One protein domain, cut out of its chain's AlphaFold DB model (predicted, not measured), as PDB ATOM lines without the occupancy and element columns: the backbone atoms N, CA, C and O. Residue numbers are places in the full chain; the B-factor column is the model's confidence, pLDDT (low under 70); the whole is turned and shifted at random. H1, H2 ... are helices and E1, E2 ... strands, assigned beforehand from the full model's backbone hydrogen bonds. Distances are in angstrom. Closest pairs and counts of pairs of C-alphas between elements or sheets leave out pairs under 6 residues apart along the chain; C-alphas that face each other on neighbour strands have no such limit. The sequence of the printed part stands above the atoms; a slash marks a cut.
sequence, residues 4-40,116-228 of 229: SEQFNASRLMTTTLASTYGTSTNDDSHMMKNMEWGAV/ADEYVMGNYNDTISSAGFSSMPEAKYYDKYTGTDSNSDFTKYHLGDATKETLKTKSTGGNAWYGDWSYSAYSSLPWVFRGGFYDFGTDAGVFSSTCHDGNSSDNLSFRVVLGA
ATOM      1  N   SER A   4      -1.652 -30.543  28.516       98.69
ATOM      2  CA  SER A   4      -0.253 -30.919  28.755       98.69
ATOM      3  C   SER A   4      -0.034 -31.521  30.142       98.69
ATOM      4  O   SER A   4       0.668 -32.522  30.275       98.69
ATOM      5  N   GLU A   5      -0.664 -30.964  31.176       98.62
ATOM      6  CA  GLU A   5      -0.599 -31.512  32.535       98.62
ATOM      7  C   GLU A   5      -1.230 -32.907  32.614       98.62
ATOM      8  O   GLU A   5      -0.634 -33.812  33.196       98.62
ATOM      9  N   GLN A   6      -2.390 -33.100  31.979       98.50
ATOM     10  CA  GLN A   6      -3.086 -34.390  31.915       98.50
ATOM     11  C   GLN A   6      -2.263 -35.439  31.148       98.50
ATOM     12  O   GLN A   6      -2.046 -36.551  31.636       98.50
ATOM     13  N   PHE A   7      -1.701 -35.061  29.996       98.50
ATOM     14  CA  PHE A   7      -0.779 -35.903  29.236       98.50
ATOM     15  C   PHE A   7       0.438 -36.297  30.079       98.50
ATOM     16  O   PHE A   7       0.747 -37.480  30.195       98.50
ATOM     17  N   ASN A   8       1.104 -35.344  30.731       98.31
ATOM     18  CA  ASN A   8       2.274 -35.643  31.558       98.31
ATOM     19  C   ASN A   8       1.921 -36.537  32.756       98.31
ATOM     20  O   ASN A   8       2.678 -37.456  33.065       98.31
ATOM     21  N   ALA A   9       0.763 -36.323  33.388       98.31
ATOM     22  CA  ALA A   9       0.269 -37.178  34.464       98.31
ATOM     23  C   ALA A   9       0.043 -38.621  33.984       98.31
ATOM     24  O   ALA A   9       0.451 -39.561  34.668       98.31
ATOM     25  N   SER A  10      -0.518 -38.804  32.784       97.94
ATOM     26  CA  SER A  10      -0.727 -40.135  32.194       97.94
ATOM     27  C   SER A  10       0.578 -40.919  32.009       97.94
ATOM     28  O   SER A  10       0.602 -42.119  32.264       97.94
ATOM     29  N   ARG A  11       1.681 -40.233  31.664       97.75
ATOM     30  CA  ARG A  11       3.014 -40.837  31.470       97.75
ATOM     31  C   ARG A  11       3.635 -41.358  32.761       97.75
ATOM     32  O   ARG A  11       4.567 -42.166  32.712       97.75
ATOM     33  N   LEU A  12       3.208 -40.856  33.923       97.62
ATOM     34  CA  LEU A  12       3.844 -41.193  35.200       97.62
ATOM     35  C   LEU A  12       3.748 -42.689  35.497       97.62
ATOM     36  O   LEU A  12       4.668 -43.234  36.108       97.62
ATOM     37  N   MET A  13       2.689 -43.349  35.017       96.38
ATOM     38  CA  MET A  13       2.423 -44.759  35.276       96.38
ATOM     39  C   MET A  13       3.530 -45.683  34.764       96.38
ATOM     40  O   MET A  13       3.773 -46.679  35.423       96.38
ATOM     41  N   THR A  14       4.225 -45.364  33.667       97.06
ATOM     42  CA  THR A  14       5.344 -46.174  33.126       97.06
ATOM     43  C   THR A  14       6.699 -45.474  33.224       97.06
ATOM     44  O   THR A  14       7.700 -45.926  32.674       97.06
ATOM     45  N   THR A  15       6.757 -44.358  33.953       95.81
ATOM     46  CA  THR A  15       7.995 -43.604  34.180       95.81
ATOM     47  C   THR A  15       8.288 -43.501  35.674       95.81
ATOM     48  O   THR A  15       8.782 -44.447  36.282       95.81
ATOM     49  N   THR A  16       7.966 -42.370  36.297       97.25
ATOM     50  CA  THR A  16       8.332 -42.066  37.687       97.25
ATOM     51  C   THR A  16       7.605 -42.959  38.698       97.25
ATOM     52  O   THR A  16       8.145 -43.236  39.766       97.25
ATOM     53  N   LEU A  17       6.399 -43.435  38.370       97.00
ATOM     54  CA  LEU A  17       5.571 -44.279  39.238       97.00
ATOM     55  C   LEU A  17       5.534 -45.745  38.791       97.00
ATOM     56  O   LEU A  17       4.685 -46.498  39.264       97.00
ATOM     57  N   ALA A  18       6.462 -46.174  37.931       96.69
ATOM     58  CA  ALA A  18       6.441 -47.521  37.368       96.69
ATOM     59  C   ALA A  18       6.401 -48.624  38.445       96.69
ATOM     60  O   ALA A  18       5.552 -49.513  38.419       96.69
ATOM     61  N   SER A  19       7.227 -48.494  39.487       95.69
ATOM     62  CA  SER A  19       7.237 -49.432  40.619       95.69
ATOM     63  C   SER A  19       5.943 -49.435  41.436       95.69
ATOM     64  O   SER A  19       5.592 -50.462  42.009       95.69
ATOM     65  N   THR A  20       5.226 -48.308  41.489       96.50
ATOM     66  CA  THR A  20       3.948 -48.193  42.214       96.50
ATOM     67  C   THR A  20       2.847 -48.964  41.497       96.50
ATOM     68  O   THR A  20       2.024 -49.603  42.146       96.50
ATOM     69  N   TYR A  21       2.857 -48.934  40.164       94.31
ATOM     70  CA  TYR A  21       1.839 -49.568  39.328       94.31
ATOM     71  C   TYR A  21       2.248 -50.938  38.777       94.31
ATOM     72  O   TYR A  21       1.481 -51.546  38.037       94.31
ATOM     73  N   GLY A  22       3.431 -51.442  39.146       95.56
ATOM     74  CA  GLY A  22       3.934 -52.730  38.668       95.56
ATOM     75  C   GLY A  22       4.233 -52.745  37.167       95.56
ATOM     76  O   GLY A  22       4.128 -53.795  36.542       95.56
ATOM     77  N   THR A  23       4.581 -51.594  36.597       96.25
ATOM     78  CA  THR A  23       4.970 -51.425  35.194       96.25
ATOM     79  C   THR A  23       6.480 -51.170  35.094       96.25
ATOM     80  O   THR A  23       7.222 -51.198  36.083       96.25
ATOM     81  N   SER A  24       6.952 -50.898  33.886       95.25
ATOM     82  CA  SER A  24       8.340 -50.619  33.558       95.25
ATOM     83  C   SER A  24       8.455 -49.491  32.535       95.25
ATOM     84  O   SER A  24       7.490 -49.113  31.880       95.25
ATOM     85  N   THR A  25       9.676 -48.999  32.326       94.25
ATOM     86  CA  THR A  25       9.978 -48.037  31.256       94.25
ATOM     87  C   THR A  25       9.926 -48.640  29.851       94.25
ATOM     88  O   THR A  25      10.101 -47.908  28.880       94.25
ATOM     89  N   ASN A  26       9.748 -49.961  29.735       95.19
ATOM     90  CA  ASN A  26       9.482 -50.616  28.457       95.19
ATOM     91  C   ASN A  26       7.986 -50.588  28.114       95.19
ATOM     92  O   ASN A  26       7.647 -50.727  26.944       95.19
ATOM     93  N   ASP A  27       7.117 -50.382  29.104       96.62
ATOM     94  CA  ASP A  27       5.681 -50.218  28.902       96.62
ATOM     95  C   ASP A  27       5.349 -48.785  28.471       96.62
ATOM     96  O   ASP A  27       6.093 -47.827  28.724       96.62
ATOM     97  N   ASP A  28       4.177 -48.610  27.869       96.81
ATOM     98  CA  ASP A  28       3.686 -47.313  27.420       96.81
ATOM     99  C   ASP A  28       2.408 -46.932  28.164       96.81
ATOM    100  O   ASP A  28       1.422 -47.661  28.136       96.81
ATOM    101  N   SER A  29       2.419 -45.784  28.842       97.50
ATOM    102  CA  SER A  29       1.215 -45.188  29.426       97.50
ATOM    103  C   SER A  29       0.972 -43.827  28.817       97.50
ATOM    104  O   SER A  29       1.864 -42.985  28.824       97.50
ATOM    105  N   HIS A  30      -0.208 -43.577  28.276       98.06
ATOM    106  CA  HIS A  30      -0.524 -42.305  27.634       98.06
ATOM    107  C   HIS A  30      -1.969 -41.915  27.880       98.06
ATOM    108  O   HIS A  30      -2.817 -42.732  28.225       98.06
ATOM    109  N   MET A  31      -2.247 -40.634  27.715       98.38
ATOM    110  CA  MET A  31      -3.597 -40.112  27.742       98.38
ATOM    111  C   MET A  31      -4.331 -40.623  26.508       98.38
ATOM    112  O   MET A  31      -3.777 -40.577  25.409       98.38
ATOM    113  N   MET A  32      -5.547 -41.128  26.698       98.44
ATOM    114  CA  MET A  32      -6.294 -41.807  25.645       98.44
ATOM    115  C   MET A  32      -6.391 -40.960  24.378       98.44
ATOM    116  O   MET A  32      -6.739 -39.779  24.418       98.44
ATOM    117  N   LYS A  33      -6.112 -41.585  23.240       98.31
ATOM    118  CA  LYS A  33      -6.271 -40.995  21.911       98.31
ATOM    119  C   LYS A  33      -7.723 -41.054  21.453       98.31
ATOM    120  O   LYS A  33      -8.499 -41.896  21.908       98.31
ATOM    121  N   ASN A  34      -8.104 -40.201  20.508       97.88
ATOM    122  CA  ASN A  34      -9.487 -40.182  20.033       97.88
ATOM    123  C   ASN A  34      -9.864 -41.487  19.300       97.88
ATOM    124  O   ASN A  34     -10.970 -41.998  19.462       97.88
ATOM    125  N   MET A  35      -8.918 -42.091  18.577       98.00
ATOM    126  CA  MET A  35      -9.063 -43.417  17.966       98.00
ATOM    127  C   MET A  35      -9.287 -44.533  18.994       98.00
ATOM    128  O   MET A  35     -10.019 -45.485  18.727       98.00
ATOM    129  N   GLU A  36      -8.680 -44.430  20.176       98.31
ATOM    130  CA  GLU A  36      -8.854 -45.410  21.254       98.31
ATOM    131  C   GLU A  36     -10.232 -45.262  21.906       98.31
ATOM    132  O   GLU A  36     -10.897 -46.268  22.153       98.31
ATOM    133  N   TRP A  37     -10.715 -44.026  22.084       98.38
ATOM    134  CA  TRP A  37     -12.104 -43.778  22.481       98.38
ATOM    135  C   TRP A  37     -13.084 -44.371  21.464       98.38
ATOM    136  O   TRP A  37     -14.026 -45.069  21.842       98.38
ATOM    137  N   GLY A  38     -12.848 -44.138  20.169       98.00
ATOM    138  CA  GLY A  38     -13.663 -44.691  19.088       98.00
ATOM    139  C   GLY A  38     -13.725 -46.219  19.113       98.00
ATOM    140  O   GLY A  38     -14.811 -46.794  19.017       98.00
ATOM    141  N   ALA A  39     -12.592 -46.890  19.347       97.44
ATOM    142  CA  ALA A  39     -12.553 -48.341  19.512       97.44
ATOM    143  C   ALA A  39     -13.452 -48.817  20.667       97.44
ATOM    144  O   ALA A  39     -14.225 -49.763  20.494       97.44
ATOM    145  N   VAL A  40     -13.411 -48.139  21.819       97.62
ATOM    146  CA  VAL A  40     -14.291 -48.453  22.954       97.62
ATOM    147  C   VAL A  40     -15.760 -48.184  22.617       97.62
ATOM    148  O   VAL A  40     -16.611 -49.015  22.935       97.62
ATOM    149  N   ALA A 116     -17.607 -36.057  34.046       95.56
ATOM    150  CA  ALA A 116     -16.772 -34.964  33.564       95.56
ATOM    151  C   ALA A 116     -16.503 -35.131  32.066       95.56
ATOM    152  O   ALA A 116     -16.399 -36.252  31.569       95.56
ATOM    153  N   ASP A 117     -16.334 -34.012  31.369       95.69
ATOM    154  CA  ASP A 117     -15.840 -34.031  30.000       95.69
ATOM    155  C   ASP A 117     -14.414 -34.582  29.980       95.69
ATOM    156  O   ASP A 117     -13.561 -34.175  30.767       95.69
ATOM    157  N   GLU A 118     -14.130 -35.502  29.070       97.06
ATOM    158  CA  GLU A 118     -12.845 -36.189  29.026       97.06
ATOM    159  C   GLU A 118     -12.049 -35.726  27.820       97.06
ATOM    160  O   GLU A 118     -12.402 -36.034  26.678       97.06
ATOM    161  N   TYR A 119     -10.954 -35.007  28.053       98.31
ATOM    162  CA  TYR A 119     -10.014 -34.756  26.978       98.31
ATOM    163  C   TYR A 119      -9.474 -36.081  26.450       98.31
ATOM    164  O   TYR A 119      -9.073 -36.981  27.193       98.31
ATOM    165  N   VAL A 120      -9.402 -36.151  25.131       98.44
ATOM    166  CA  VAL A 120      -8.665 -37.181  24.415       98.44
ATOM    167  C   VAL A 120      -7.582 -36.496  23.603       98.44
ATOM    168  O   VAL A 120      -7.713 -35.337  23.205       98.44
ATOM    169  N   MET A 121      -6.498 -37.207  23.326       98.56
ATOM    170  CA  MET A 121      -5.399 -36.699  22.512       98.56
ATOM    171  C   MET A 121      -5.792 -36.682  21.025       98.56
ATOM    172  O   MET A 121      -5.229 -37.399  20.207       98.56
ATOM    173  N   GLY A 122      -6.795 -35.880  20.670       98.38
ATOM    174  CA  GLY A 122      -7.179 -35.527  19.308       98.38
ATOM    175  C   GLY A 122      -6.966 -34.031  19.096       98.38
ATOM    176  O   GLY A 122      -7.450 -33.228  19.895       98.38
ATOM    177  N   ASN A 123      -6.230 -33.653  18.049       98.62
ATOM    178  CA  ASN A 123      -5.823 -32.264  17.832       98.62
ATOM    179  C   ASN A 123      -6.053 -31.777  16.395       98.62
ATOM    180  O   ASN A 123      -5.703 -32.455  15.426       98.62
ATOM    181  N   TYR A 124      -6.576 -30.560  16.254       98.44
ATOM    182  CA  TYR A 124      -6.680 -29.867  14.978       98.44
ATOM    183  C   TYR A 124      -5.350 -29.211  14.577       98.44
ATOM    184  O   TYR A 124      -4.915 -28.209  15.144       98.44
ATOM    185  N   ASN A 125      -4.756 -29.744  13.511       97.25
ATOM    186  CA  ASN A 125      -3.646 -29.164  12.761       97.25
ATOM    187  C   ASN A 125      -2.415 -28.765  13.601       97.25
ATOM    188  O   ASN A 125      -1.794 -27.742  13.330       97.25
ATOM    189  N   ASP A 126      -2.061 -29.573  14.603       98.12
ATOM    190  CA  ASP A 126      -0.962 -29.307  15.549       98.12
ATOM    191  C   ASP A 126      -1.095 -27.954  16.273       98.12
ATOM    192  O   ASP A 126      -0.107 -27.320  16.654       98.12
ATOM    193  N   THR A 127      -2.331 -27.483  16.456       98.31
ATOM    194  CA  THR A 127      -2.612 -26.207  17.115       98.31
ATOM    195  C   THR A 127      -2.612 -26.416  18.624       98.31
ATOM    196  O   THR A 127      -3.523 -27.033  19.173       98.31
ATOM    197  N   ILE A 128      -1.594 -25.890  19.308       98.38
ATOM    198  CA  ILE A 128      -1.436 -26.052  20.762       98.38
ATOM    199  C   ILE A 128      -2.485 -25.243  21.540       98.38
ATOM    200  O   ILE A 128      -3.099 -25.776  22.460       98.38
ATOM    201  N   SER A 129      -2.714 -23.979  21.166       98.06
ATOM    202  CA  SER A 129      -3.591 -23.052  21.901       98.06
ATOM    203  C   SER A 129      -3.243 -22.992  23.405       98.06
ATOM    204  O   SER A 129      -2.066 -22.885  23.756       98.06
ATOM    205  N   SER A 130      -4.229 -23.074  24.296       98.25
ATOM    206  CA  SER A 130      -4.081 -22.998  25.753       98.25
ATOM    207  C   SER A 130      -3.677 -24.330  26.407       98.25
ATOM    208  O   SER A 130      -3.713 -24.445  27.630       98.25
ATOM    209  N   ALA A 131      -3.273 -25.347  25.635       98.12
ATOM    210  CA  ALA A 131      -2.950 -26.677  26.162       98.12
ATOM    211  C   ALA A 131      -1.705 -26.761  27.051       98.12
ATOM    212  O   ALA A 131      -1.494 -27.794  27.680       98.12
ATOM    213  N   GLY A 132      -0.866 -25.723  27.092       98.19
ATOM    214  CA  GLY A 132       0.316 -25.678  27.962       98.19
ATOM    215  C   GLY A 132       1.546 -26.433  27.442       98.19
ATOM    216  O   GLY A 132       2.567 -26.469  28.122       98.19
ATOM    217  N   PHE A 133       1.496 -27.008  26.237       98.44
ATOM    218  CA  PHE A 133       2.674 -27.595  25.596       98.44
ATOM    219  C   PHE A 133       3.622 -26.514  25.050       98.44
ATOM    220  O   PHE A 133       3.179 -25.533  24.458       98.44
ATOM    221  N   SER A 134       4.938 -26.724  25.150       97.94
ATOM    222  CA  SER A 134       5.928 -25.920  24.405       97.94
ATOM    223  C   SER A 134       6.018 -26.319  22.927       97.94
ATOM    224  O   SER A 134       6.390 -25.518  22.074       97.94
ATOM    225  N   SER A 135       5.707 -27.581  22.640       98.00
ATOM    226  CA  SER A 135       5.667 -28.205  21.320       98.00
ATOM    227  C   SER A 135       4.751 -29.422  21.390       98.00
ATOM    228  O   SER A 135       4.613 -30.011  22.464       98.00
ATOM    229  N   MET A 136       4.171 -29.838  20.264       98.31
ATOM    230  CA  MET A 136       3.383 -31.071  20.232       98.31
ATOM    231  C   MET A 136       4.201 -32.268  20.757       98.31
ATOM    232  O   MET A 136       5.409 -32.334  20.500       98.31
ATOM    233  N   PRO A 137       3.568 -33.204  21.491       97.88
ATOM    234  CA  PRO A 137       4.207 -34.459  21.875       97.88
ATOM    235  C   PRO A 137       4.510 -35.320  20.637       97.88
ATOM    236  O   PRO A 137       4.131 -34.986  19.515       97.88
ATOM    237  N   GLU A 138       5.197 -36.450  20.827       98.06
ATOM    238  CA  GLU A 138       5.448 -37.388  19.726       98.06
ATOM    239  C   GLU A 138       4.137 -37.799  19.034       98.06
ATOM    240  O   GLU A 138       3.142 -38.099  19.694       98.06
ATOM    241  N   ALA A 139       4.159 -37.889  17.699       97.81
ATOM    242  CA  ALA A 139       2.973 -38.155  16.877       97.81
ATOM    243  C   ALA A 139       2.225 -39.456  17.226       97.81
ATOM    244  O   ALA A 139       1.050 -39.595  16.913       97.81
ATOM    245  N   LYS A 140       2.875 -40.416  17.893       97.12
ATOM    246  CA  LYS A 140       2.223 -41.653  18.352       97.12
ATOM    247  C   LYS A 140       1.186 -41.440  19.462       97.12
ATOM    248  O   LYS A 140       0.337 -42.314  19.650       97.12
ATOM    249  N   TYR A 141       1.258 -40.316  20.179       98.38
ATOM    250  CA  TYR A 141       0.429 -40.025  21.349       98.38
ATOM    251  C   TYR A 141      -0.821 -39.205  21.051       98.38
ATOM    252  O   TYR A 141      -1.559 -38.909  21.984       98.38
ATOM    253  N   TYR A 142      -1.069 -38.815  19.801       98.62
ATOM    254  CA  TYR A 142      -2.273 -38.071  19.458       98.62
ATOM    255  C   TYR A 142      -2.722 -38.323  18.023       98.62
ATOM    256  O   TYR A 142      -1.919 -38.618  17.142       98.62
ATOM    257  N   ASP A 143      -4.017 -38.160  17.787       98.62
ATOM    258  CA  ASP A 143      -4.609 -38.203  16.460       98.62
ATOM    259  C   ASP A 143      -4.678 -36.783  15.892       98.62
ATOM    260  O   ASP A 143      -5.379 -35.909  16.413       98.62
ATOM    261  N   LYS A 144      -3.929 -36.537  14.816       98.25
ATOM    262  CA  LYS A 144      -3.949 -35.253  14.110       98.25
ATOM    263  C   LYS A 144      -5.115 -35.198  13.129       98.25
ATOM    264  O   LYS A 144      -5.277 -36.091  12.299       98.25
ATOM    265  N   TYR A 145      -5.849 -34.095  13.158       97.62
ATOM    266  CA  TYR A 145      -6.937 -33.781  12.241       97.62
ATOM    267  C   TYR A 145      -6.577 -32.569  11.386       97.62
ATOM    268  O   TYR A 145      -6.136 -31.544  11.898       97.62
ATOM    269  N   THR A 146      -6.782 -32.660  10.075       96.00
ATOM    270  CA  THR A 146      -6.544 -31.557   9.130       96.00
ATOM    271  C   THR A 146      -7.743 -31.397   8.216       96.00
ATOM    272  O   THR A 146      -8.305 -32.396   7.771       96.00
ATOM    273  N   GLY A 147      -8.117 -30.164   7.898       93.88
ATOM    274  CA  GLY A 147      -9.239 -29.888   7.010       93.88
ATOM    275  C   GLY A 147      -9.673 -28.435   7.101       93.88
ATOM    276  O   GLY A 147      -8.845 -27.562   7.357       93.88
ATOM    277  N   THR A 148     -10.964 -28.183   6.894       95.31
ATOM    278  CA  THR A 148     -11.496 -26.823   6.946       95.31
ATOM    279  C   THR A 148     -11.588 -26.370   8.399       95.31
ATOM    280  O   THR A 148     -12.008 -27.132   9.277       95.31
ATOM    281  N   ASP A 149     -11.223 -25.112   8.635       96.94
ATOM    282  CA  ASP A 149     -11.320 -24.454   9.934       96.94
ATOM    283  C   ASP A 149     -12.783 -24.134  10.277       96.94
ATOM    284  O   ASP A 149     -13.285 -23.030  10.072       96.94
ATOM    285  N   SER A 150     -13.516 -25.163  10.692       95.94
ATOM    286  CA  SER A 150     -14.936 -25.084  11.004       95.94
ATOM    287  C   SER A 150     -15.330 -26.190  11.971       95.94
ATOM    288  O   SER A 150     -14.963 -27.358  11.791       95.94
ATOM    289  N   ASN A 151     -16.151 -25.819  12.950       94.94
ATOM    290  CA  ASN A 151     -16.724 -26.739  13.923       94.94
ATOM    291  C   ASN A 151     -17.838 -27.639  13.357       94.94
ATOM    292  O   ASN A 151     -18.174 -28.651  13.964       94.94
ATOM    293  N   SER A 152     -18.375 -27.307  12.182       93.62
ATOM    294  CA  SER A 152     -19.365 -28.108  11.451       93.62
ATOM    295  C   SER A 152     -18.760 -28.946  10.320       93.62
ATOM    296  O   SER A 152     -19.486 -29.616   9.586       93.62
ATOM    297  N   ASP A 153     -17.437 -28.914  10.139       93.06
ATOM    298  CA  ASP A 153     -16.762 -29.718   9.121       93.06
ATOM    299  C   ASP A 153     -16.352 -31.097   9.665       93.06
ATOM    300  O   ASP A 153     -15.227 -31.304  10.121       93.06
ATOM    301  N   PHE A 154     -17.259 -32.063   9.535       92.06
ATOM    302  CA  PHE A 154     -17.047 -33.471   9.895       92.06
ATOM    303  C   PHE A 154     -16.330 -34.288   8.804       92.06
ATOM    304  O   PHE A 154     -16.465 -35.509   8.734       92.06
ATOM    305  N   THR A 155     -15.599 -33.637   7.892       92.69
ATOM    306  CA  THR A 155     -14.669 -34.341   6.988       92.69
ATOM    307  C   THR A 155     -13.304 -34.592   7.629       92.69
ATOM    308  O   THR A 155     -12.527 -35.382   7.097       92.69
ATOM    309  N   LYS A 156     -13.058 -33.999   8.804       93.31
ATOM    310  CA  LYS A 156     -11.885 -34.207   9.656       93.31
ATOM    311  C   LYS A 156     -12.131 -35.382  10.601       93.31
ATOM    312  O   LYS A 156     -12.680 -35.189  11.678       93.31
ATOM    313  N   TYR A 157     -11.775 -36.585  10.171       95.19
ATOM    314  CA  TYR A 157     -11.976 -37.809  10.947       95.19
ATOM    315  C   TYR A 157     -10.935 -38.862  10.566       95.19
ATOM    316  O   TYR A 157     -10.398 -38.845   9.452       95.19
ATOM    317  N   HIS A 158     -10.718 -39.809  11.469       96.62
ATOM    318  CA  HIS A 158     -10.075 -41.083  11.179       96.62
ATOM    319  C   HIS A 158     -11.140 -42.171  11.183       96.62
ATOM    320  O   HIS A 158     -12.024 -42.180  12.035       96.62
ATOM    321  N   LEU A 159     -11.075 -43.093  10.222       96.19
ATOM    322  CA  LEU A 159     -12.023 -44.202  10.180       96.19
ATOM    323  C   LEU A 159     -11.907 -45.013  11.478       96.19
ATOM    324  O   LEU A 159     -10.856 -45.599  11.734       96.19
ATOM    325  N   GLY A 160     -12.985 -45.068  12.256       95.00
ATOM    326  CA  GLY A 160     -13.016 -45.773  13.538       95.00
ATOM    327  C   GLY A 160     -12.914 -44.889  14.788       95.00
ATOM    328  O   GLY A 160     -13.041 -45.431  15.882       95.00
ATOM    329  N   ASP A 161     -12.769 -43.564  14.671       96.62
ATOM    330  CA  ASP A 161     -12.781 -42.651  15.836       96.62
ATOM    331  C   ASP A 161     -14.194 -42.296  16.346       96.62
ATOM    332  O   ASP A 161     -14.358 -41.680  17.404       96.62
ATOM    333  N   ALA A 162     -15.224 -42.724  15.608       95.94
ATOM    334  CA  ALA A 162     -16.635 -42.525  15.921       95.94
ATOM    335  C   ALA A 162     -17.070 -41.046  15.965       95.94
ATOM    336  O   ALA A 162     -18.024 -40.708  16.672       95.94
ATOM    337  N   THR A 163     -16.395 -40.171  15.208       94.75
ATOM    338  CA  THR A 163     -16.729 -38.736  15.100       94.75
ATOM    339  C   THR A 163     -17.507 -38.376  13.835       94.75
ATOM    340  O   THR A 163     -18.126 -37.313  13.780       94.75
ATOM    341  N   LYS A 164     -17.509 -39.249  12.816       94.19
ATOM    342  CA  LYS A 164     -18.227 -39.020  11.550       94.19
ATOM    343  C   LYS A 164     -19.249 -40.102  11.237       94.19
ATOM    344  O   LYS A 164     -20.349 -39.788  10.793       94.19
ATOM    345  N   GLU A 165     -18.884 -41.370  11.378       93.75
ATOM    346  CA  GLU A 165     -19.697 -42.506  10.922       93.75
ATOM    347  C   GLU A 165     -20.966 -42.695  11.764       93.75
ATOM    348  O   GLU A 165     -21.916 -43.344  11.331       93.75
ATOM    349  N   THR A 166     -20.988 -42.086  12.945       93.44
ATOM    350  CA  THR A 166     -22.083 -42.107  13.919       93.44
ATOM    351  C   THR A 166     -23.027 -40.913  13.763       93.44
ATOM    352  O   THR A 166     -24.054 -40.843  14.433       93.44
ATOM    353  N   LEU A 167     -22.732 -39.973  12.861       94.31
ATOM    354  CA  LEU A 167     -23.572 -38.801  12.638       94.31
ATOM    355  C   LEU A 167     -24.764 -39.125  11.735       94.31
ATOM    356  O   LEU A 167     -24.609 -39.599  10.609       94.31
ATOM    357  N   LYS A 168     -25.968 -38.772  12.191       92.44
ATOM    358  CA  LYS A 168     -27.209 -38.797  11.399       92.44
ATOM    359  C   LYS A 168     -27.172 -37.752  10.285       92.44
ATOM    360  O   LYS A 168     -27.609 -38.010   9.166       92.44
ATOM    361  N   THR A 169     -26.648 -36.567  10.596       89.88
ATOM    362  CA  THR A 169     -26.412 -35.480   9.643       89.88
ATOM    363  C   THR A 169     -25.078 -34.811   9.955       89.88
ATOM    364  O   THR A 169     -24.649 -34.778  11.104       89.88
ATOM    365  N   LYS A 170     -24.395 -34.275   8.937       87.56
ATOM    366  CA  LYS A 170     -23.107 -33.580   9.106       87.56
ATOM    367  C   LYS A 170     -23.330 -32.146   9.607       87.56
ATOM    368  O   LYS A 170     -23.071 -31.195   8.876       87.56
ATOM    369  N   SER A 171     -23.872 -32.010  10.813       89.88
ATOM    370  CA  SER A 171     -24.183 -30.736  11.466       89.88
ATOM    371  C   SER A 171     -23.821 -30.793  12.944       89.88
ATOM    372  O   SER A 171     -23.904 -31.852  13.563       89.88
ATOM    373  N   THR A 172     -23.457 -29.646  13.516       94.19
ATOM    374  CA  THR A 172     -23.203 -29.531  14.956       94.19
ATOM    375  C   THR A 172     -24.461 -29.796  15.775       94.19
ATOM    376  O   THR A 172     -25.575 -29.584  15.286       94.19
ATOM    377  N   GLY A 173     -24.274 -30.201  17.030       95.19
ATOM    378  CA  GLY A 173     -25.351 -30.463  17.989       95.19
ATOM    379  C   GLY A 173     -25.637 -31.953  18.162       95.19
ATOM    380  O   GLY A 173     -24.782 -32.780  17.837       95.19
ATOM    381  N   GLY A 174     -26.835 -32.287  18.650       95.06
ATOM    382  CA  GLY A 174     -27.294 -33.649  18.963       95.06
ATOM    383  C   GLY A 174     -27.559 -34.549  17.747       95.06
ATOM    384  O   GLY A 174     -28.657 -35.078  17.559       95.06
ATOM    385  N   ASN A 175     -26.576 -34.658  16.851       93.00
ATOM    386  CA  ASN A 175     -26.677 -35.374  15.580       93.00
ATOM    387  C   ASN A 175     -25.975 -36.727  15.583       93.00
ATOM    388  O   ASN A 175     -26.192 -37.497  14.643       93.00
ATOM    389  N   ALA A 176     -25.161 -37.042  16.589       94.62
ATOM    390  CA  ALA A 176     -24.575 -38.367  16.699       94.62
ATOM    391  C   ALA A 176     -25.647 -39.418  17.054       94.62
ATOM    392  O   ALA A 176     -26.849 -39.133  17.206       94.62
ATOM    393  N   TRP A 177     -25.234 -40.681  17.116       94.50
ATOM    394  CA  TRP A 177     -26.085 -41.749  17.632       94.50
ATOM    395  C   TRP A 177     -26.591 -41.399  19.032       94.50
ATOM    396  O   TRP A 177     -25.951 -40.650  19.751       94.50
ATOM    397  N   TYR A 178     -27.801 -41.868  19.343       93.31
ATOM    398  CA  TYR A 178     -28.549 -41.563  20.574       93.31
ATOM    399  C   TYR A 178     -28.916 -40.091  20.828       93.31
ATOM    400  O   TYR A 178     -29.809 -39.825  21.621       93.31
ATOM    401  N   GLY A 179     -28.436 -39.165  19.995       94.12
ATOM    402  CA  GLY A 179     -28.678 -37.734  20.186       94.12
ATOM    403  C   GLY A 179     -27.494 -37.020  20.823       94.12
ATOM    404  O   GLY A 179     -27.591 -35.817  21.030       94.12
ATOM    405  N   ASP A 180     -26.380 -37.727  21.035       96.56
ATOM    406  CA  ASP A 180     -25.170 -37.168  21.616       96.56
ATOM    407  C   ASP A 180     -24.662 -35.950  20.830       96.56
ATOM    408  O   ASP A 180     -24.770 -35.844  19.595       96.56
ATOM    409  N   TRP A 181     -24.063 -35.027  21.573       96.25
ATOM    410  CA  TRP A 181     -23.579 -33.762  21.046       96.25
ATOM    411  C   TRP A 181     -22.320 -33.937  20.192       96.25
ATOM    412  O   TRP A 181     -21.407 -34.684  20.532       96.25
ATOM    413  N   SER A 182     -22.245 -33.235  19.061       95.75
ATOM    414  CA  SER A 182     -21.148 -33.392  18.100       95.75
ATOM    415  C   SER A 182     -20.652 -32.055  17.546       95.75
ATOM    416  O   SER A 182     -21.430 -31.256  17.027       95.75
ATOM    417  N   TYR A 183     -19.347 -31.805  17.664       96.06
ATOM    418  CA  TYR A 183     -18.590 -30.682  17.107       96.06
ATOM    419  C   TYR A 183     -17.254 -31.209  16.580       96.06
ATOM    420  O   TYR A 183     -16.602 -32.038  17.212       96.06
ATOM    421  N   SER A 184     -16.819 -30.701  15.429       95.81
ATOM    422  CA  SER A 184     -15.474 -30.957  14.919       95.81
ATOM    423  C   SER A 184     -14.477 -29.965  15.523       95.81
ATOM    424  O   SER A 184     -14.772 -28.775  15.625       95.81
ATOM    425  N   ALA A 185     -13.285 -30.430  15.901       97.44
ATOM    426  CA  ALA A 185     -12.216 -29.546  16.362       97.44
ATOM    427  C   ALA A 185     -11.752 -28.601  15.241       97.44
ATOM    428  O   ALA A 185     -11.735 -28.967  14.063       97.44
ATOM    429  N   TYR A 186     -11.373 -27.381  15.605       97.75
ATOM    430  CA  TYR A 186     -10.998 -26.316  14.669       97.75
ATOM    431  C   TYR A 186      -9.979 -25.371  15.324       97.75
ATOM    432  O   TYR A 186      -9.575 -25.595  16.460       97.75
ATOM    433  N   SER A 187      -9.520 -24.324  14.640       97.50
ATOM    434  CA  SER A 187      -8.360 -23.533  15.081       97.50
ATOM    435  C   SER A 187      -8.522 -22.884  16.458       97.50
ATOM    436  O   SER A 187      -7.550 -22.808  17.206       97.50
ATOM    437  N   SER A 188      -9.730 -22.430  16.816       97.75
ATOM    438  CA  SER A 188      -9.965 -21.773  18.113       97.75
ATOM    439  C   SER A 188     -10.151 -22.768  19.258       97.75
ATOM    440  O   SER A 188      -9.768 -22.471  20.385       97.75
ATOM    441  N   LEU A 189     -10.713 -23.946  18.970       98.25
ATOM    442  CA  LEU A 189     -10.915 -25.039  19.924       98.25
ATOM    443  C   LEU A 189     -10.296 -26.316  19.328       98.25
ATOM    444  O   LEU A 189     -11.009 -27.130  18.731       98.25
ATOM    445  N   PRO A 190      -8.959 -26.463  19.381       98.38
ATOM    446  CA  PRO A 190      -8.279 -27.490  18.610       98.38
ATOM    447  C   PRO A 190      -8.207 -28.846  19.304       98.38
ATOM    448  O   PRO A 190      -7.836 -29.811  18.644       98.38
ATOM    449  N   TRP A 191      -8.545 -28.955  20.589       98.62
ATOM    450  CA  TRP A 191      -8.448 -30.206  21.344       98.62
ATOM    451  C   TRP A 191      -9.806 -30.869  21.490       98.62
ATOM    452  O   TRP A 191     -10.773 -30.206  21.853       98.62
ATOM    453  N   VAL A 192      -9.877 -32.170  21.223       98.25
ATOM    454  CA  VAL A 192     -11.111 -32.954  21.340       98.25
ATOM    455  C   VAL A 192     -11.348 -33.349  22.799       98.25
ATOM    456  O   VAL A 192     -10.430 -33.801  23.484       98.25
ATOM    457  N   PHE A 193     -12.591 -33.235  23.256       96.25
ATOM    458  CA  PHE A 193     -13.056 -33.926  24.458       96.25
ATOM    459  C   PHE A 193     -14.342 -34.703  24.164       96.25
ATOM    460  O   PHE A 193     -14.989 -34.491  23.134       96.25
ATOM    461  N   ARG A 194     -14.649 -35.682  25.013       97.88
ATOM    462  CA  ARG A 194     -15.671 -36.704  24.774       97.88
ATOM    463  C   ARG A 194     -16.522 -36.942  26.021       97.88
ATOM    464  O   ARG A 194     -16.136 -36.572  27.126       97.88
ATOM    465  N   GLY A 195     -17.658 -37.612  25.836       97.25
ATOM    466  CA  GLY A 195     -18.483 -38.156  26.922       97.25
ATOM    467  C   GLY A 195     -19.572 -37.217  27.443       97.25
ATOM    468  O   GLY A 195     -20.681 -37.685  27.703       97.25
ATOM    469  N   GLY A 196     -19.305 -35.911  27.534       95.62
ATOM    470  CA  GLY A 196     -20.222 -34.949  28.151       95.62
ATOM    471  C   GLY A 196     -20.134 -34.952  29.681       95.62
ATOM    472  O   GLY A 196     -19.678 -35.925  30.278       95.62
ATOM    473  N   PHE A 197     -20.616 -33.892  30.333       94.12
ATOM    474  CA  PHE A 197     -20.639 -33.805  31.797       94.12
ATOM    475  C   PHE A 197     -22.005 -34.151  32.410       94.12
ATOM    476  O   PHE A 197     -22.981 -34.427  31.716       94.12
ATOM    477  N   TYR A 198     -22.064 -34.206  33.740       96.56
ATOM    478  CA  TYR A 198     -23.153 -34.832  34.498       96.56
ATOM    479  C   TYR A 198     -24.576 -34.288  34.264       96.56
ATOM    480  O   TYR A 198     -25.537 -34.989  34.585       96.56
ATOM    481  N   ASP A 199     -24.757 -33.065  33.757       95.81
ATOM    482  CA  ASP A 199     -26.087 -32.470  33.546       95.81
ATOM    483  C   ASP A 199     -26.539 -32.430  32.076       95.81
ATOM    484  O   ASP A 199     -27.657 -31.998  31.791       95.81
ATOM    485  N   PHE A 200     -25.721 -32.949  31.157       95.25
ATOM    486  CA  PHE A 200     -25.988 -32.922  29.715       95.25
ATOM    487  C   PHE A 200     -27.180 -33.777  29.279       95.25
ATOM    488  O   PHE A 200     -27.671 -33.625  28.161       95.25
ATOM    489  N   GLY A 201     -27.684 -34.665  30.137       95.19
ATOM    490  CA  GLY A 201     -28.859 -35.475  29.830       95.19
ATOM    491  C   GLY A 201     -28.655 -36.291  28.551       95.19
ATOM    492  O   GLY A 201     -27.843 -37.204  28.534       95.19
ATOM    493  N   THR A 202     -29.404 -35.977  27.490       93.94
ATOM    494  CA  THR A 202     -29.318 -36.667  26.185       93.94
ATOM    495  C   THR A 202     -28.121 -36.256  25.327       93.94
ATOM    496  O   THR A 202     -27.869 -36.892  24.311       93.94
ATOM    497  N   ASP A 203     -27.427 -35.176  25.687       96.12
ATOM    498  CA  ASP A 203     -26.290 -34.654  24.918       96.12
ATOM    499  C   ASP A 203     -24.962 -35.344  25.310       96.12
ATOM    500  O   ASP A 203     -23.975 -35.298  24.563       96.12
ATOM    501  N   ALA A 204     -24.944 -36.005  26.473       97.31
ATOM    502  CA  ALA A 204     -23.856 -36.854  26.942       97.31
ATOM    503  C   ALA A 204     -23.961 -38.260  26.351       97.31
ATOM    504  O   ALA A 204     -25.050 -38.770  26.117       97.31
ATOM    505  N   GLY A 205     -22.814 -38.906  26.167       97.38
ATOM    506  CA  GLY A 205     -22.771 -40.270  25.668       97.38
ATOM    507  C   GLY A 205     -21.436 -40.655  25.054       97.38
ATOM    508  O   GLY A 205     -20.561 -39.825  24.796       97.38
ATOM    509  N   VAL A 206     -21.288 -41.953  24.787       97.38
ATOM    510  CA  VAL A 206     -20.053 -42.528  24.228       97.38
ATOM    511  C   VAL A 206     -19.738 -41.993  22.832       97.38
ATOM    512  O   VAL A 206     -18.583 -42.054  22.398       97.38
ATOM    513  N   PHE A 207     -20.738 -41.460  22.126       97.38
ATOM    514  CA  PHE A 207     -20.587 -40.846  20.813       97.38
ATOM    515  C   PHE A 207     -20.494 -39.318  20.883       97.38
ATOM    516  O   PHE A 207     -20.137 -38.715  19.870       97.38
ATOM    517  N   SER A 208     -20.659 -38.709  22.063       97.25
ATOM    518  CA  SER A 208     -20.522 -37.265  22.284       97.25
ATOM    519  C   SER A 208     -19.089 -36.793  22.054       97.25
ATOM    520  O   SER A 208     -18.163 -37.254  22.730       97.25
ATOM    521  N   SER A 209     -18.879 -35.933  21.056       96.44
ATOM    522  CA  SER A 209     -17.569 -35.410  20.648       96.44
ATOM    523  C   SER A 209     -17.626 -33.905  20.504       96.44
ATOM    524  O   SER A 209     -18.365 -33.381  19.679       96.44
ATOM    525  N   THR A 210     -16.781 -33.204  21.230       95.69
ATOM    526  CA  THR A 210     -16.749 -31.742  21.281       95.69
ATOM    527  C   THR A 210     -15.306 -31.255  21.254       95.69
ATOM    528  O   THR A 210     -14.385 -32.022  20.966       95.69
ATOM    529  N   CYS A 211     -15.088 -29.958  21.458       96.31
ATOM    530  CA  CYS A 211     -13.753 -29.386  21.390       96.31
ATOM    531  C   CYS A 211     -13.548 -28.220  22.360       96.31
ATOM    532  O   CYS A 211     -14.488 -27.490  22.668       96.31
ATOM    533  N   HIS A 212     -12.308 -28.049  22.825       97.62
ATOM    534  CA  HIS A 212     -11.867 -26.990  23.736       97.62
ATOM    535  C   HIS A 212     -10.535 -26.382  23.275       97.62
ATOM    536  O   HIS A 212      -9.820 -26.941  22.439       97.62
ATOM    537  N   ASP A 213     -10.160 -25.251  23.868       98.12
ATOM    538  CA  ASP A 213      -8.878 -24.579  23.630       98.12
ATOM    539  C   ASP A 213      -7.663 -25.288  24.278       98.12
ATOM    540  O   ASP A 213      -6.527 -24.876  24.058       98.12
ATOM    541  N   GLY A 214      -7.880 -26.354  25.060       98.12
ATOM    542  CA  GLY A 214      -6.843 -27.095  25.788       98.12
ATOM    543  C   GLY A 214      -6.557 -26.611  27.219       98.12
ATOM    544  O   GLY A 214      -5.767 -27.244  27.927       98.12
ATOM    545  N   ASN A 215      -7.183 -25.519  27.669       98.06
ATOM    546  CA  ASN A 215      -7.004 -24.995  29.021       98.06
ATOM    547  C   ASN A 215      -7.625 -25.915  30.094       98.06
ATOM    548  O   ASN A 215      -8.376 -26.851  29.802       98.06
ATOM    549  N   SER A 216      -7.313 -25.634  31.358       96.25
ATOM    550  CA  SER A 216      -7.935 -26.268  32.514       96.25
ATOM    551  C   SER A 216      -9.351 -25.754  32.771       96.25
ATOM    552  O   SER A 216      -9.582 -24.548  32.732       96.25
ATOM    553  N   SER A 217     -10.243 -26.665  33.155       94.31
ATOM    554  CA  SER A 217     -11.555 -26.377  33.740       94.31
ATOM    555  C   SER A 217     -11.849 -27.392  34.848       94.31
ATOM    556  O   SER A 217     -11.233 -28.461  34.874       94.31
ATOM    557  N   ASP A 218     -12.780 -27.066  35.743       91.75
ATOM    558  CA  ASP A 218     -13.162 -27.913  36.883       91.75
ATOM    559  C   ASP A 218     -13.975 -29.149  36.461       91.75
ATOM    560  O   ASP A 218     -14.029 -30.133  37.192       91.75
ATOM    561  N   ASN A 219     -14.572 -29.118  35.268       92.25
ATOM    562  CA  ASN A 219     -15.357 -30.207  34.686       92.25
ATOM    563  C   ASN A 219     -14.594 -31.011  33.614       92.25
ATOM    564  O   ASN A 219     -15.225 -31.776  32.888       92.25
ATOM    565  N   LEU A 220     -13.270 -30.825  33.488       95.19
ATOM    566  CA  LEU A 220     -12.428 -31.512  32.501       95.19
ATOM    567  C   LEU A 220     -11.507 -32.548  33.163       95.19
ATOM    568  O   LEU A 220     -10.724 -32.227  34.061       95.19
ATOM    569  N   SER A 221     -11.568 -33.774  32.654       96.06
ATOM    570  CA  SER A 221     -10.842 -34.966  33.097       96.06
ATOM    571  C   SER A 221     -10.103 -35.628  31.923       96.06
ATOM    572  O   SER A 221     -10.122 -35.136  30.793       96.06
ATOM    573  N   PHE A 222      -9.426 -36.739  32.199       97.38
ATOM    574  CA  PHE A 222      -8.781 -37.607  31.224       97.38
ATOM    575  C   PHE A 222      -8.727 -39.045  31.719       97.38
ATOM    576  O   PHE A 222      -8.726 -39.327  32.920       97.38
ATOM    577  N   ARG A 223      -8.505 -39.947  30.767       96.50
ATOM    578  CA  ARG A 223      -8.237 -41.360  31.017       96.50
ATOM    579  C   ARG A 223      -6.884 -41.786  30.468       96.50
ATOM    580  O   ARG A 223      -6.405 -41.273  29.454       96.50
ATOM    581  N   VAL A 224      -6.270 -42.736  31.165       97.19
ATOM    582  CA  VAL A 224      -4.955 -43.297  30.838       97.19
ATOM    583  C   VAL A 224      -5.139 -44.646  30.154       97.19
ATOM    584  O   VAL A 224      -5.921 -45.481  30.607       97.19
ATOM    585  N   VAL A 225      -4.397 -44.862  29.077       97.50
ATOM    586  CA  VAL A 225      -4.249 -46.144  28.391       97.50
ATOM    587  C   VAL A 225      -2.884 -46.713  28.749       97.50
ATOM    588  O   VAL A 225      -1.897 -45.982  28.775       97.50
ATOM    589  N   LEU A 226      -2.840 -48.015  29.033       96.31
ATOM    590  CA  LEU A 226      -1.613 -48.760  29.299       96.31
ATOM    591  C   LEU A 226      -1.419 -49.826  28.217       96.31
ATOM    592  O   LEU A 226      -2.253 -50.718  28.063       96.31
ATOM    593  N   GLY A 227      -0.299 -49.752  27.507       93.31
ATOM    594  CA  GLY A 227       0.242 -50.829  26.690       93.31
ATOM    595  C   GLY A 227       1.407 -51.487  27.421       93.31
ATOM    596  O   GLY A 227       2.478 -50.894  27.517       93.31
ATOM    597  N   ALA A 228       1.194 -52.697  27.936       84.88
ATOM    598  CA  ALA A 228       2.251 -53.495  28.553       84.88
ATOM    599  C   ALA A 228       2.925 -54.405  27.513       84.88
ATOM    600  O   ALA A 228       2.231 -54.950  26.644       84.88
TER     601      ALA A 228
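This is residues 4 to 40 and 116 to 228 of the 229 residues of an uncharacterized protein of Coprobacillus sp. CAG:605 (UniProt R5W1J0). Little regular structure shows: a strongly twisted, branched sheet, E2 to E6, whose E6 runs on into E7, which pairs with E1; H1 packs on E1, and H2 lies at that end. The 150 printed residues, mixed in class, under half in named elements, run H1 H2 E1 H3 E2 E3 E4 E5 E6 E7. They are compact, radius of gyration of the C-alphas 15.2 A, spanning 47 by 30 by 29 A.

In E2, residues 117 to 124, find N 118, 3.0 A from O 194 of antiparallel E4, residues 191 to 195, within hydrogen-bond range. H3, residues 34 to 40, has every O i to N i+4 pair within range; H1, residues 4 to 14, has 4 of 7.

H1 begins at C-alpha 4 (-0.253, -30.919, 28.755); find H2 at residues 18 to 21, E1 28 to 31, E3 143 to 145, E5 205 to 212, E6 220 to 222, and E7 224 to 227, which ends at C-alpha 227 (0.242, -50.829, 26.690).

C-alphas 40 and 116, across the cut, are 17.3 A apart.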